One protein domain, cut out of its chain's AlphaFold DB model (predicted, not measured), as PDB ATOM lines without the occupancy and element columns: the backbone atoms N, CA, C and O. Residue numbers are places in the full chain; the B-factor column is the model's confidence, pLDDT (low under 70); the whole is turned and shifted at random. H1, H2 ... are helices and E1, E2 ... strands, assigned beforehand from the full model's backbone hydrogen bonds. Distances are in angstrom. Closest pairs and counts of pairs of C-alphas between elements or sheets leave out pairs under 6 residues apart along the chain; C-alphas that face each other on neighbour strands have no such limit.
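AT A GLANCE: This is residues 6 to 99 of the 122 residues of an uncharacterized protein of marine sediment metagenome (UniProt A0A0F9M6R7). The model has little regular structure: loops and four short, scattered helices are set about a two-stranded antiparallel hairpin, E1 and E2. H1 and H4 lie farthest out. The printed part has 94 residues, 32 in named elements, in the order E1 E2 H1 H2 H3 H4; the class is mixed. It is compact, with a radius of gyration of the C-alphas of 13.0 A, and spans 35 by 33 by 26 A.

IN THESE COORDINATES: Find C-alpha 18 at (138.007, 167.342, 74.891); E1 runs from there to 22, 13.1 A. E2 is residues 27 to 32, 14.6 A. Then come H1, 49 to 52, H2, 59 to 64, and H3, 73 to 76. H4, 91 to 97, covers 10.8 A and ends at C-alpha 97, (147.211, 161.897, 86.144).

HOW THE PARTS SIT: In the hairpin, at 147 degrees, look for N 19 and O 31, 2.9 A apart, within hydrogen-bond range. The closest C-alphas of E2 and H4, Val 30 and Met 94, are 7.0 A apart. H2 and H3 only just touch, with 3 pairs of C-alphas within 8 A, closest Leu 63 and Val 75, 6.6 A. H1 and H2 are apart. Every O i to N i+4 pair is within range in H2, 2 of 3 in H4; H1 and H3 are too short for one.

THE WHOLE: The C-alphas farthest apart, Asp 79 and Asn 99, are 38.9 A apart. The printed part has no cut. The links E2 to H1 and H3 to H4 are long. Residues 89 to 99 have pLDDT under 70.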
ATOM      1  N   ASN A   6     123.300 166.831  66.887       85.25
ATOM      2  CA  ASN A   6     122.063 166.821  67.671       85.25
ATOM      3  C   ASN A   6     121.598 165.413  68.056       85.25
ATOM      4  O   ASN A   6     120.851 165.278  69.020       85.25
ATOM      5  N   ARG A   7     122.116 164.382  67.380       88.19
ATOM      6  CA  ARG A   7     121.844 162.962  67.639       88.19
ATOM      7  C   ARG A   7     122.959 162.284  68.445       88.19
ATOM      8  O   ARG A   7     122.984 161.066  68.559       88.19
ATOM      9  N   CYS A   8     123.899 163.059  68.995       84.12
ATOM     10  CA  CYS A   8     124.990 162.526  69.803       84.12
ATOM     11  C   CYS A   8     124.444 161.848  71.084       84.12
ATOM     12  O   CYS A   8     123.742 162.522  71.860       84.12
ATOM     13  N   PRO A   9     124.777 160.561  71.328       86.19
ATOM     14  CA  PRO A   9     124.345 159.833  72.518       86.19
ATOM     15  C   PRO A   9     124.736 160.558  73.806       86.19
ATOM     16  O   PRO A   9     125.836 161.100  73.912       86.19
ATOM     17  N   THR A  10     123.855 160.550  74.810       79.38
ATOM     18  CA  THR A  10     124.070 161.282  76.072       79.38
ATOM     19  C   THR A  10     125.378 160.891  76.765       79.38
ATOM     20  O   THR A  10     126.083 161.778  77.236       79.38
ATOM     21  N   GLY A  11     125.755 159.605  76.752       79.44
ATOM     22  CA  GLY A  11     126.999 159.117  77.366       79.44
ATOM     23  C   GLY A  11     128.292 159.576  76.676       79.44
ATOM     24  O   GLY A  11     129.341 159.604  77.306       79.44
ATOM     25  N   LEU A  12     128.224 159.986  75.405       83.69
ATOM     26  CA  LEU A  12     129.375 160.466  74.624       83.69
ATOM     27  C   LEU A  12     129.343 161.983  74.402       83.69
ATOM     28  O   LEU A  12     130.257 162.564  73.806       83.69
ATOM     29  N   ARG A  13     128.274 162.644  74.852       85.88
ATOM     30  CA  ARG A  13     128.050 164.063  74.606       85.88
ATOM     31  C   ARG A  13     129.168 164.887  75.242       85.88
ATOM     32  O   ARG A  13     129.483 164.745  76.419       85.88
ATOM     33  N   GLY A  14     129.754 165.770  74.441       89.25
ATOM     34  CA  GLY A  14     130.814 166.679  74.873       89.25
ATOM     35  C   GLY A  14     132.226 166.136  74.703       89.25
ATOM     36  O   GLY A  14     133.152 166.935  74.751       89.25
ATOM     37  N   ILE A  15     132.413 164.841  74.422       90.38
ATOM     38  CA  ILE A  15     133.741 164.240  74.207       90.38
ATOM     39  C   ILE A  15     134.469 164.855  73.002       90.38
ATOM     40  O   ILE A  15     135.686 165.015  73.037       90.38
ATOM     41  N   CYS A  16     133.753 165.307  71.971       92.69
ATOM     42  CA  CYS A  16     134.342 166.067  70.859       92.69
ATOM     43  C   CYS A  16     134.950 167.421  71.279       92.69
ATOM     44  O   CYS A  16     135.764 167.971  70.552       92.69
ATOM     45  N   CYS A  17     134.588 167.949  72.452       94.31
ATOM     46  CA  CYS A  17     135.167 169.163  73.025       94.31
ATOM     47  C   CYS A  17     136.271 168.867  74.051       94.31
ATOM     48  O   CYS A  17     136.606 169.749  74.832       94.31
ATOM     49  N   TRP A  18     136.810 167.650  74.104       92.88
ATOM     50  CA  TRP A  18     138.007 167.342  74.891       92.88
ATOM     51  C   TRP A  18     139.226 167.285  73.988       92.88
ATOM     52  O   TRP A  18     139.188 166.608  72.960       92.88
ATOM     53  N   TYR A  19     140.309 167.920  74.420       88.62
ATOM     54  CA  TYR A  19     141.629 167.679  73.858       88.62
ATOM     55  C   TYR A  19     142.056 166.244  74.161       88.62
ATOM     56  O   TYR A  19     141.700 165.694  75.211       88.62
ATOM     57  N   SER A  20     142.795 165.642  73.238       85.69
ATOM     58  CA  SER A  20     143.328 164.296  73.394       85.69
ATOM     59  C   SER A  20     144.828 164.250  73.131       85.69
ATOM     60  O   SER A  20     145.378 165.121  72.460       85.69
ATOM     61  N   MET A  21     145.473 163.243  73.707       84.62
ATOM     62  CA  MET A  21     146.878 162.906  73.515       84.62
ATOM     63  C   MET A  21     146.951 161.496  72.938       84.62
ATOM     64  O   MET A  21     146.130 160.643  73.275       84.62
ATOM     65  N   TYR A  22     147.926 161.276  72.062       85.50
ATOM     66  CA  TYR A  22     148.234 159.970  71.500       85.50
ATOM     67  C   TYR A  22     149.621 159.545  71.975       85.50
ATOM     68  O   TYR A  22     150.573 160.295  71.767       85.50
ATOM     69  N   ASP A  23     149.726 158.384  72.619       82.19
ATOM     70  CA  ASP A  23     150.988 157.851  73.167       82.19
ATOM     71  C   ASP A  23     151.687 156.843  72.235       82.19
ATOM     72  O   ASP A  23     152.609 156.145  72.649       82.19
ATOM     73  N   GLY A  24     151.254 156.753  70.975       86.00
ATOM     74  CA  GLY A  24     151.713 155.733  70.029       86.00
ATOM     75  C   GLY A  24     150.840 154.476  70.023       86.00
ATOM     76  O   GLY A  24     150.874 153.724  69.053       86.00
ATOM     77  N   THR A  25     149.994 154.286  71.039       85.31
ATOM     78  CA  THR A  25     149.033 153.175  71.092       85.31
ATOM     79  C   THR A  25     147.606 153.691  71.209       85.31
ATOM     80  O   THR A  25     146.782 153.401  70.350       85.31
ATOM     81  N   ASP A  26     147.318 154.524  72.205       81.94
ATOM     82  CA  ASP A  26     145.972 154.969  72.554       81.94
ATOM     83  C   ASP A  26     145.785 156.472  72.351       81.94
ATOM     84  O   ASP A  26     146.650 157.281  72.680       81.94
ATOM     85  N   ASN A  27     144.598 156.870  71.881       85.00
ATOM     86  CA  ASN A  27     144.171 158.268  71.815       85.00
ATOM     87  C   ASN A  27     143.252 158.584  73.005       85.00
ATOM     88  O   ASN A  27     142.057 158.281  72.980       85.00
ATOM     89  N   PHE A  28     143.782 159.169  74.076       83.50
ATOM     90  CA  PHE A  28     143.032 159.400  75.315       83.50
ATOM     91  C   PHE A  28     142.684 160.873  75.515       83.50
ATOM     92  O   PHE A  28     143.449 161.776  75.181       83.50
ATOM     93  N   VAL A  29     141.506 161.134  76.086       83.81
ATOM     94  CA  VAL A  29     141.116 162.491  76.502       83.81
ATOM     95  C   VAL A  29     141.982 162.983  77.660       83.81
ATOM     96  O   VAL A  29     142.282 162.227  78.580       83.81
ATOM     97  N   VAL A  30     142.346 164.265  77.634       83.69
ATOM     98  CA  VAL A  30     143.208 164.882  78.656       83.69
ATOM     99  C   VAL A  30     142.463 165.988  79.391       83.69
ATOM    100  O   VAL A  30     142.213 165.892  80.590       83.69
ATOM    101  N   GLN A  31     142.054 167.029  78.665       83.62
ATOM    102  CA  GLN A  31     141.436 168.213  79.258       83.62
ATOM    103  C   GLN A  31     140.236 168.703  78.439       83.62
ATOM    104  O   GLN A  31     140.245 168.613  77.205       83.62
ATOM    105  N   PRO A  32     139.182 169.223  79.093       89.56
ATOM    106  CA  PRO A  32     138.041 169.782  78.392       89.56
ATOM    107  C   PRO A  32     138.392 171.151  77.801       89.56
ATOM    108  O   PRO A  32     139.091 171.950  78.415       89.56
ATOM    109  N   CYS A  33     137.832 171.459  76.638       94.44
ATOM    110  CA  CYS A  33     137.804 172.806  76.082       94.44
ATOM    111  C   CYS A  33     137.073 173.762  77.039       94.44
ATOM    112  O   CYS A  33     136.018 173.423  77.580       94.44
ATOM    113  N   GLU A  34     137.581 174.982  77.201       95.44
ATOM    114  CA  GLU A  34     136.984 176.029  78.048       95.44
ATOM    115  C   GLU A  34     135.534 176.393  77.650       95.44
ATOM    116  O   GLU A  34     134.686 176.761  78.480       95.44
ATOM    117  N   TYR A  35     135.209 176.203  76.368       96.44
ATOM    118  CA  TYR A  35     133.881 176.428  75.807       96.44
ATOM    119  C   TYR A  35     132.941 175.226  75.976       96.44
ATOM    120  O   TYR A  35     131.792 175.292  75.543       96.44
ATOM    121  N   LEU A  36     133.367 174.127  76.607       94.44
ATOM    122  CA  LEU A  36     132.475 173.023  76.964       94.44
ATOM    123  C   LEU A  36     131.601 173.418  78.164       94.44
ATOM    124  O   LEU A  36     132.082 173.706  79.260       94.44
ATOM    125  N   SER A  37     130.281 173.392  77.990       94.19
ATOM    126  CA  SER A  37     129.345 173.551  79.103       94.19
ATOM    127  C   SER A  37     129.323 172.294  79.969       94.19
ATOM    128  O   SER A  37     128.918 171.219  79.519       94.19
ATOM    129  N   LYS A  38     129.684 172.430  81.250       87.25
ATOM    130  CA  LYS A  38     129.612 171.324  82.221       87.25
ATOM    131  C   LYS A  38     128.175 170.840  82.455       87.25
ATOM    132  O   LYS A  38     127.998 169.648  82.703       87.25
ATOM    133  N   LYS A  39     127.183 171.736  82.324       90.31
ATOM    134  CA  LYS A  39     125.746 171.466  82.521       90.31
ATOM    135  C   LYS A  39     125.136 170.703  81.348       90.31
ATOM    136  O   LYS A  39     124.495 169.682  81.548       90.31
ATOM    137  N   THR A  40     125.334 171.186  80.121       88.44
ATOM    138  CA  THR A  40     124.669 170.610  78.933       88.44
ATOM    139  C   THR A  40     125.528 169.585  78.198       88.44
ATOM    140  O   THR A  40     125.030 168.892  77.308       88.44
ATOM    141  N   LYS A  41     126.824 169.512  78.538       90.12
ATOM    142  CA  LYS A  41     127.860 168.764  77.814       90.12
ATOM    143  C   LYS A  41     127.959 169.159  76.335       90.12
ATOM    144  O   LYS A  41     128.409 168.378  75.508       90.12
ATOM    145  N   ARG A  42     127.538 170.376  75.980       91.81
ATOM    146  CA  ARG A  42     127.640 170.928  74.621       91.81
ATOM    147  C   ARG A  42     128.607 172.105  74.598       91.81
ATOM    148  O   ARG A  42     128.810 172.764  75.619       91.81
ATOM    149  N   CYS A  43     129.188 172.368  73.432       94.06
ATOM    150  CA  CYS A  43     129.911 173.613  73.199       94.06
ATOM    151  C   CYS A  43     128.959 174.801  73.416       94.06
ATOM    152  O   CYS A  43     127.821 174.765  72.944       94.06
ATOM    153  N   LYS A  44     129.418 175.821  74.147       95.56
ATOM    154  CA  LYS A  44     128.660 177.045  74.447       95.56
ATOM    155  C   LYS A  44     128.392 177.876  73.188       95.56
ATOM    156  O   LYS A  44     127.340 178.491  73.101       95.56
ATOM    157  N   ASP A  45     129.303 177.841  72.216       95.38
ATOM    158  CA  ASP A  45     129.157 178.522  70.929       95.38
ATOM    159  C   ASP A  45     129.731 177.660  69.794       95.38
ATOM    160  O   ASP A  45     130.837 177.854  69.293       95.38
ATOM    161  N   TYR A  46     128.964 176.639  69.403       92.81
ATOM    162  CA  TYR A  46     129.382 175.718  68.346       92.81
ATOM    163  C   TYR A  46     129.461 176.394  66.966       92.81
ATOM    164  O   TYR A  46     130.258 175.974  66.122       92.81
ATOM    165  N   LYS A  47     128.638 177.427  66.728       93.25
ATOM    166  CA  LYS A  47     128.569 178.133  65.441       93.25
ATOM    167  C   LYS A  47     129.873 178.881  65.170       93.25
ATOM    168  O   LYS A  47     130.386 178.787  64.061       93.25
ATOM    169  N   ASN A  48     130.440 179.527  66.189       96.50
ATOM    170  CA  ASN A  48     131.692 180.279  66.068       96.50
ATOM    171  C   ASN A  48     132.923 179.506  66.573       96.50
ATOM    172  O   ASN A  48     133.977 180.105  66.777       96.50
ATOM    173  N   ARG A  49     132.821 178.179  66.762       95.56
ATOM    174  CA  ARG A  49     133.847 177.366  67.443       95.56
ATOM    175  C   ARG A  49     135.261 177.500  66.874       95.56
ATOM    176  O   ARG A  49     136.204 177.476  67.646       95.56
ATOM    177  N   PHE A  50     135.402 177.681  65.562       97.00
ATOM    178  CA  PHE A  50     136.706 177.847  64.908       97.00
ATOM    179  C   PHE A  50     137.317 179.233  65.136       97.00
ATOM    180  O   PHE A  50     138.533 179.377  65.129       97.00
ATOM    181  N   LYS A  51     136.482 180.253  65.365       97.62
ATOM    182  CA  LYS A  51     136.933 181.612  65.685       97.62
ATOM    183  C   LYS A  51     137.399 181.710  67.135       97.62
ATOM    184  O   LYS A  51     138.413 182.336  67.409       97.62
ATOM    185  N   ILE A  52     136.641 181.111  68.054       96.50
ATOM    186  CA  ILE A  52     136.925 181.177  69.498       96.50
ATOM    187  C   ILE A  52     137.951 180.132  69.946       96.50
ATOM    188  O   ILE A  52     138.611 180.313  70.960       96.50
ATOM    189  N   ASN A  53     138.085 179.033  69.199       96.00
ATOM    190  CA  ASN A  53     139.109 178.025  69.412       96.00
ATOM    191  C   ASN A  53     139.681 177.567  68.057       96.00
ATOM    192  O   ASN A  53     139.120 176.657  67.435       96.00
ATOM    193  N   PRO A  54     140.811 178.152  67.617       95.12
ATOM    194  CA  PRO A  54     141.479 177.777  66.368       95.12
ATOM    195  C   PRO A  54     141.904 176.303  66.298       95.12
ATOM    196  O   PRO A  54     142.053 175.767  65.207       95.12
ATOM    197  N   ASN A  55     142.041 175.622  67.442       93.81
ATOM    198  CA  ASN A  55     142.393 174.198  67.509       93.81
ATOM    199  C   ASN A  55     141.180 173.267  67.330       93.81
ATOM    200  O   ASN A  55     141.308 172.045  67.426       93.81
ATOM    201  N   CYS A  56     139.972 173.809  67.147       96.19
ATOM    202  CA  CYS A  56     138.791 172.988  66.935       96.19
ATOM    203  C   CYS A  56     138.858 172.308  65.563       96.19
ATOM    204  O   CYS A  56     138.977 172.974  64.539       96.19
ATOM    205  N   LEU A  57     138.720 170.983  65.540       95.56
ATOM    206  CA  LEU A  57     138.726 170.217  64.298       95.56
ATOM    207  C   LEU A  57     137.378 170.305  63.575       95.56
ATOM    208  O   LEU A  57     136.297 170.316  64.187       95.56
ATOM    209  N   THR A  58     137.430 170.327  62.245       95.81
ATOM    210  CA  THR A  58     136.268 169.991  61.416       95.81
ATOM    211  C   THR A  58     135.864 168.532  61.644       95.81
ATOM    212  O   THR A  58     136.623 167.742  62.201       95.81
ATOM    213  N   VAL A  59     134.649 168.152  61.236       94.75
ATOM    214  CA  VAL A  59     134.206 166.751  61.354       94.75
ATOM    215  C   VAL A  59     135.119 165.827  60.551       94.75
ATOM    216  O   VAL A  59     135.500 164.780  61.056       94.75
ATOM    217  N   GLU A  60     135.506 166.238  59.347       95.75
ATOM    218  CA  GLU A  60     136.403 165.485  58.472       95.75
ATOM    219  C   GLU A  60     137.783 165.285  59.104       95.75
ATOM    220  O   GLU A  60     138.223 164.151  59.266       95.75
ATOM    221  N   GLN A  61     138.412 166.363  59.583       96.75
ATOM    222  CA  GLN A  61     139.678 166.261  60.313       96.75
ATOM    223  C   GLN A  61     139.540 165.378  61.554       96.75
ATOM    224  O   GLN A  61     140.406 164.559  61.829       96.75
ATOM    225  N   ALA A  62     138.442 165.504  62.303       95.62
ATOM    226  CA  ALA A  62     138.234 164.706  63.503       95.62
ATOM    227  C   ALA A  62     138.022 163.212  63.203       95.62
ATOM    228  O   ALA A  62     138.365 162.382  64.045       95.62
ATOM    229  N   LEU A  63     137.465 162.868  62.038       96.25
ATOM    230  CA  LEU A  63     137.377 161.489  61.560       96.25
ATOM    231  C   LEU A  63     138.759 160.961  61.181       96.25
ATOM    232  O   LEU A  63     139.146 159.919  61.693       96.25
ATOM    233  N   ILE A  64     139.516 161.706  60.372       97.12
ATOM    234  CA  ILE A  64     140.873 161.324  59.955       97.12
ATOM    235  C   ILE A  64     141.776 161.139  61.179       97.12
ATOM    236  O   ILE A  64     142.436 160.122  61.305       97.12
ATOM    237  N   GLU A  65     141.758 162.066  62.135       95.19
ATOM    238  CA  GLU A  65     142.625 162.045  63.323       95.19
ATOM    239  C   GLU A  65     142.208 161.026  64.402       95.19
ATOM    240  O   GLU A  65     142.866 160.917  65.438       95.19
ATOM    241  N   GLY A  66     141.075 160.332  64.245       94.38
ATOM    242  CA  GLY A  66     140.509 159.503  65.317       94.38
ATOM    243  C   GLY A  66     140.028 160.320  66.527       94.38
ATOM    244  O   GLY A  66     139.849 159.796  67.625       94.38
ATOM    245  N   ALA A  67     139.774 161.620  66.368       93.69
ATOM    246  CA  ALA A  67     139.407 162.545  67.444       93.69
ATOM    247  C   ALA A  67     137.919 162.483  67.859       93.69
ATOM    248  O   ALA A  67     137.426 163.361  68.579       93.69
ATOM    249  N   LEU A  68     137.193 161.443  67.449       93.25
ATOM    250  CA  LEU A  68     135.814 161.148  67.848       93.25
ATOM    251  C   LEU A  68     135.727 159.727  68.423       93.25
ATOM    252  O   LEU A  68     136.429 158.845  67.935       93.25
ATOM    253  N   PRO A  69     134.887 159.479  69.447       90.94
ATOM    254  CA  PRO A  69     134.744 158.142  70.023       90.94
ATOM    255  C   PRO A  69     134.020 157.201  69.053       90.94
ATOM    256  O   PRO A  69     133.206 157.667  68.257       90.94
ATOM    257  N   LEU A  70     134.238 155.887  69.175       88.69
ATOM    258  CA  LEU A  70     133.637 154.868  68.292       88.69
ATOM    259  C   LEU A  70     132.108 154.980  68.173       88.69
ATOM    260  O   LEU A  70     131.561 154.891  67.083       88.69
ATOM    261  N   GLY A  71     131.408 155.266  69.276       86.69
ATOM    262  CA  GLY A  71     129.949 155.450  69.266       86.69
ATOM    263  C   GLY A  71     129.469 156.817  68.752       86.69
ATOM    264  O   GLY A  71     128.292 157.155  68.890       86.69
ATOM    265  N   CYS A  72     130.356 157.663  68.215       91.69
ATOM    266  CA  CYS A  72     129.954 158.916  67.587       91.69
ATOM    267  C   CYS A  72     129.201 158.622  66.279       91.69
ATOM    268  O   CYS A  72     129.737 157.916  65.429       91.69
ATOM    269  N   PRO A  73     128.017 159.212  66.033       93.88
ATOM    270  CA  PRO A  73     127.279 158.964  64.794       93.88
ATOM    271  C   PRO A  73     128.027 159.324  63.505       93.88
ATOM    272  O   PRO A  73     127.736 158.741  62.470       93.88
ATOM    273  N   TYR A  74     128.969 160.275  63.555       94.94
ATOM    274  CA  TYR A  74     129.835 160.562  62.408       94.94
ATOM    275  C   TYR A  74     130.807 159.413  62.134       94.94
ATOM    276  O   TYR A  74     131.025 159.099  60.977       94.94
ATOM    277  N   VAL A  75     131.348 158.773  63.178       93.81
ATOM    278  CA  VAL A  75     132.250 157.616  63.050       93.81
ATOM    279  C   VAL A  75     131.477 156.399  62.551       93.81
ATOM    280  O   VAL A  75     131.855 155.809  61.552       93.81
ATOM    281  N   MET A  76     130.340 156.077  63.175       93.12
ATOM    282  CA  MET A  76     129.535 154.896  62.820       93.12
ATOM    283  C   MET A  76     128.985 154.907  61.385       93.12
ATOM    284  O   MET A  76     128.526 153.879  60.902       93.12
ATOM    285  N   LYS A  77     128.950 156.073  60.735       94.44
ATOM    286  CA  LYS A  77     128.416 156.262  59.378       94.44
ATOM    287  C   LYS A  77     129.487 156.677  58.369       94.44
ATOM    288  O   LYS A  77     129.151 157.194  57.306       94.44
ATOM    289  N   SER A  78     130.750 156.556  58.749       94.06
ATOM    290  CA  SER A  78     131.892 156.961  57.947       94.06
ATOM    291  C   SER A  78     132.726 155.737  57.616       94.06
ATOM    292  O   SER A  78     133.012 154.940  58.502       94.06
ATOM    293  N   ASP A  79     133.197 155.669  56.375       95.25
ATOM    294  CA  ASP A  79     134.153 154.650  55.925       95.25
ATOM    295  C   ASP A  79     135.616 155.105  56.105       95.25
ATOM    296  O   ASP A  79     136.552 154.394  55.748       95.25
ATOM    297  N   VAL A  80     135.834 156.309  56.653       95.44
ATOM    298  CA  VAL A  80     137.172 156.827  56.979       95.44
ATOM    299  C   VAL A  80     137.845 155.934  58.020       95.44
ATOM    300  O   VAL A  80     137.372 155.819  59.152       95.44
ATOM    301  N   ILE A  81     138.999 155.385  57.647       94.06
ATOM    302  CA  ILE A  81     139.928 154.724  58.563       94.06
ATOM    303  C   ILE A  81     140.801 155.814  59.202       94.06
ATOM    304  O   ILE A  81     141.492 156.533  58.475       94.06
ATOM    305  N   PRO A  82     140.765 155.990  60.533       95.00
ATOM    306  CA  PRO A  82     141.508 157.056  61.183       95.00
ATOM    307  C   PRO A  82     143.010 156.732  61.258       95.00
ATOM    308  O   PRO A  82     143.402 155.575  61.401       95.00
ATOM    309  N   ILE A  83     143.860 157.762  61.237       94.12
ATOM    310  CA  ILE A  83     145.321 157.635  61.376       94.12
ATOM    311  C   ILE A  83     145.759 157.267  62.801       94.12
ATOM    312  O   ILE A  83     146.888 156.839  63.018       94.12
ATOM    313  N   ARG A  84     144.872 157.450  63.782       92.00
ATOM    314  CA  ARG A  84     145.039 157.049  65.184       92.00
ATOM    315  C   ARG A  84     143.779 156.313  65.625       92.00
ATOM    316  O   ARG A  84     142.708 156.592  65.085       92.00
ATOM    317  N   PRO A  85     143.836 155.463  66.658       91.00
ATOM    318  CA  PRO A  85     142.622 154.899  67.224       91.00
ATOM    319  C   PRO A  85     141.631 155.983  67.649       91.00
ATOM    320  O   PRO A  85     142.005 157.088  68.065       91.00
ATOM    321  N   ASN A  86     140.343 155.662  67.544       89.31
ATOM    322  CA  ASN A  86     139.283 156.548  67.994       89.31
ATOM    323  C   ASN A  86     139.445 156.883  69.474       89.31
ATOM    324  O   ASN A  86     139.750 156.015  70.294       89.31
ATOM    325  N   LYS A  87     139.186 158.143  69.824       87.56
ATOM    326  CA  LYS A  87     139.421 158.601  71.187       87.56
ATOM    327  C   LYS A  87     138.638 157.794  72.213       87.56
ATOM    328  O   LYS A  87     137.428 157.579  72.079       87.56
ATOM    329  N   THR A  88     139.315 157.443  73.292       80.62
ATOM    330  CA  THR A  88     138.732 156.717  74.411       80.62
ATOM    331  C   THR A  88     138.574 157.632  75.620       80.62
ATOM    332  O   THR A  88     139.359 158.549  75.877       80.62
ATOM    333  N   VAL A  89     137.497 157.402  76.370       65.31
ATOM    334  CA  VAL A  89     137.222 158.097  77.630       65.31
ATOM    335  C   VAL A  89     137.611 157.148  78.752       65.31
ATOM    336  O   VAL A  89     136.769 156.442  79.299       65.31
ATOM    337  N   ASN A  90     138.904 157.065  79.065       57.66
ATOM    338  CA  ASN A  90     139.357 156.232  80.174       57.66
ATOM    339  C   ASN A  90     139.207 157.010  81.490       57.66
ATOM    340  O   ASN A  90     140.124 157.697  81.937       57.66
ATOM    341  N   ILE A  91     138.016 156.925  82.094       44.97
ATOM    342  CA  ILE A  91     137.650 157.657  83.321       44.97
ATOM    343  C   ILE A  91     138.651 157.377  84.462       44.97
ATOM    344  O   ILE A  91     138.952 158.282  85.231       44.97
ATOM    345  N   LYS A  92     139.251 156.176  84.512       40.62
ATOM    346  CA  LYS A  92     140.255 155.801  85.523       40.62
ATOM    347  C   LYS A  92     141.639 156.435  85.288       40.62
ATOM    348  O   LYS A  92     142.302 156.786  86.256       40.62
ATOM    349  N   LYS A  93     142.068 156.656  84.034       41.25
ATOM    350  CA  LYS A  93     143.386 157.255  83.692       41.25
ATOM    351  C   LYS A  93     143.441 158.756  84.053       41.25
ATOM    352  O   LYS A  93     144.469 159.248  84.506       41.25
ATOM    353  N   MET A  94     142.311 159.467  83.947       37.31
ATOM    354  CA  MET A  94     142.182 160.889  84.319       37.31
ATOM    355  C   MET A  94     142.273 161.163  85.832       37.31
ATOM    356  O   MET A  94     142.675 162.260  86.219       37.31
ATOM    357  N   GLU A  95     141.893 160.210  86.688       35.44
ATOM    358  CA  GLU A  95     142.071 160.319  88.148       35.44
ATOM    359  C   GLU A  95     143.530 160.072  88.560       35.44
ATOM    360  O   GLU A  95     144.015 160.694  89.499       35.44
ATOM    361  N   MET A  96     144.254 159.233  87.813       35.53
ATOM    362  CA  MET A  96     145.658 158.902  88.081       35.53
ATOM    363  C   MET A  96     146.624 160.039  87.701       35.53
ATOM    364  O   MET A  96     147.516 160.349  88.485       35.53
ATOM    365  N   ILE A  97     146.399 160.732  86.574       39.88
ATOM    366  CA  ILE A  97     147.211 161.897  86.144       39.88
ATOM    367  C   ILE A  97     147.118 163.058  87.146       39.88
ATOM    368  O   ILE A  97     148.093 163.764  87.385       39.88
ATOM    369  N   LYS A  98     145.955 163.252  87.781       38.53
ATOM    370  CA  LYS A  98     145.767 164.310  88.790       38.53
ATOM    371  C   LYS A  98     146.564 164.087  90.074       38.53
ATOM    372  O   LYS A  98     146.782 165.049  90.803       38.53
ATOM    373  N   ASN A  99     146.982 162.853  90.342       38.56
ATOM    374  CA  ASN A  99     147.596 162.466  91.609       38.56
ATOM    375  C   ASN A  99     149.124 162.302  91.523       38.56
ATOM    376  O   ASN A  99     149.713 161.821  92.482       38.56
TER     377      ASN A  99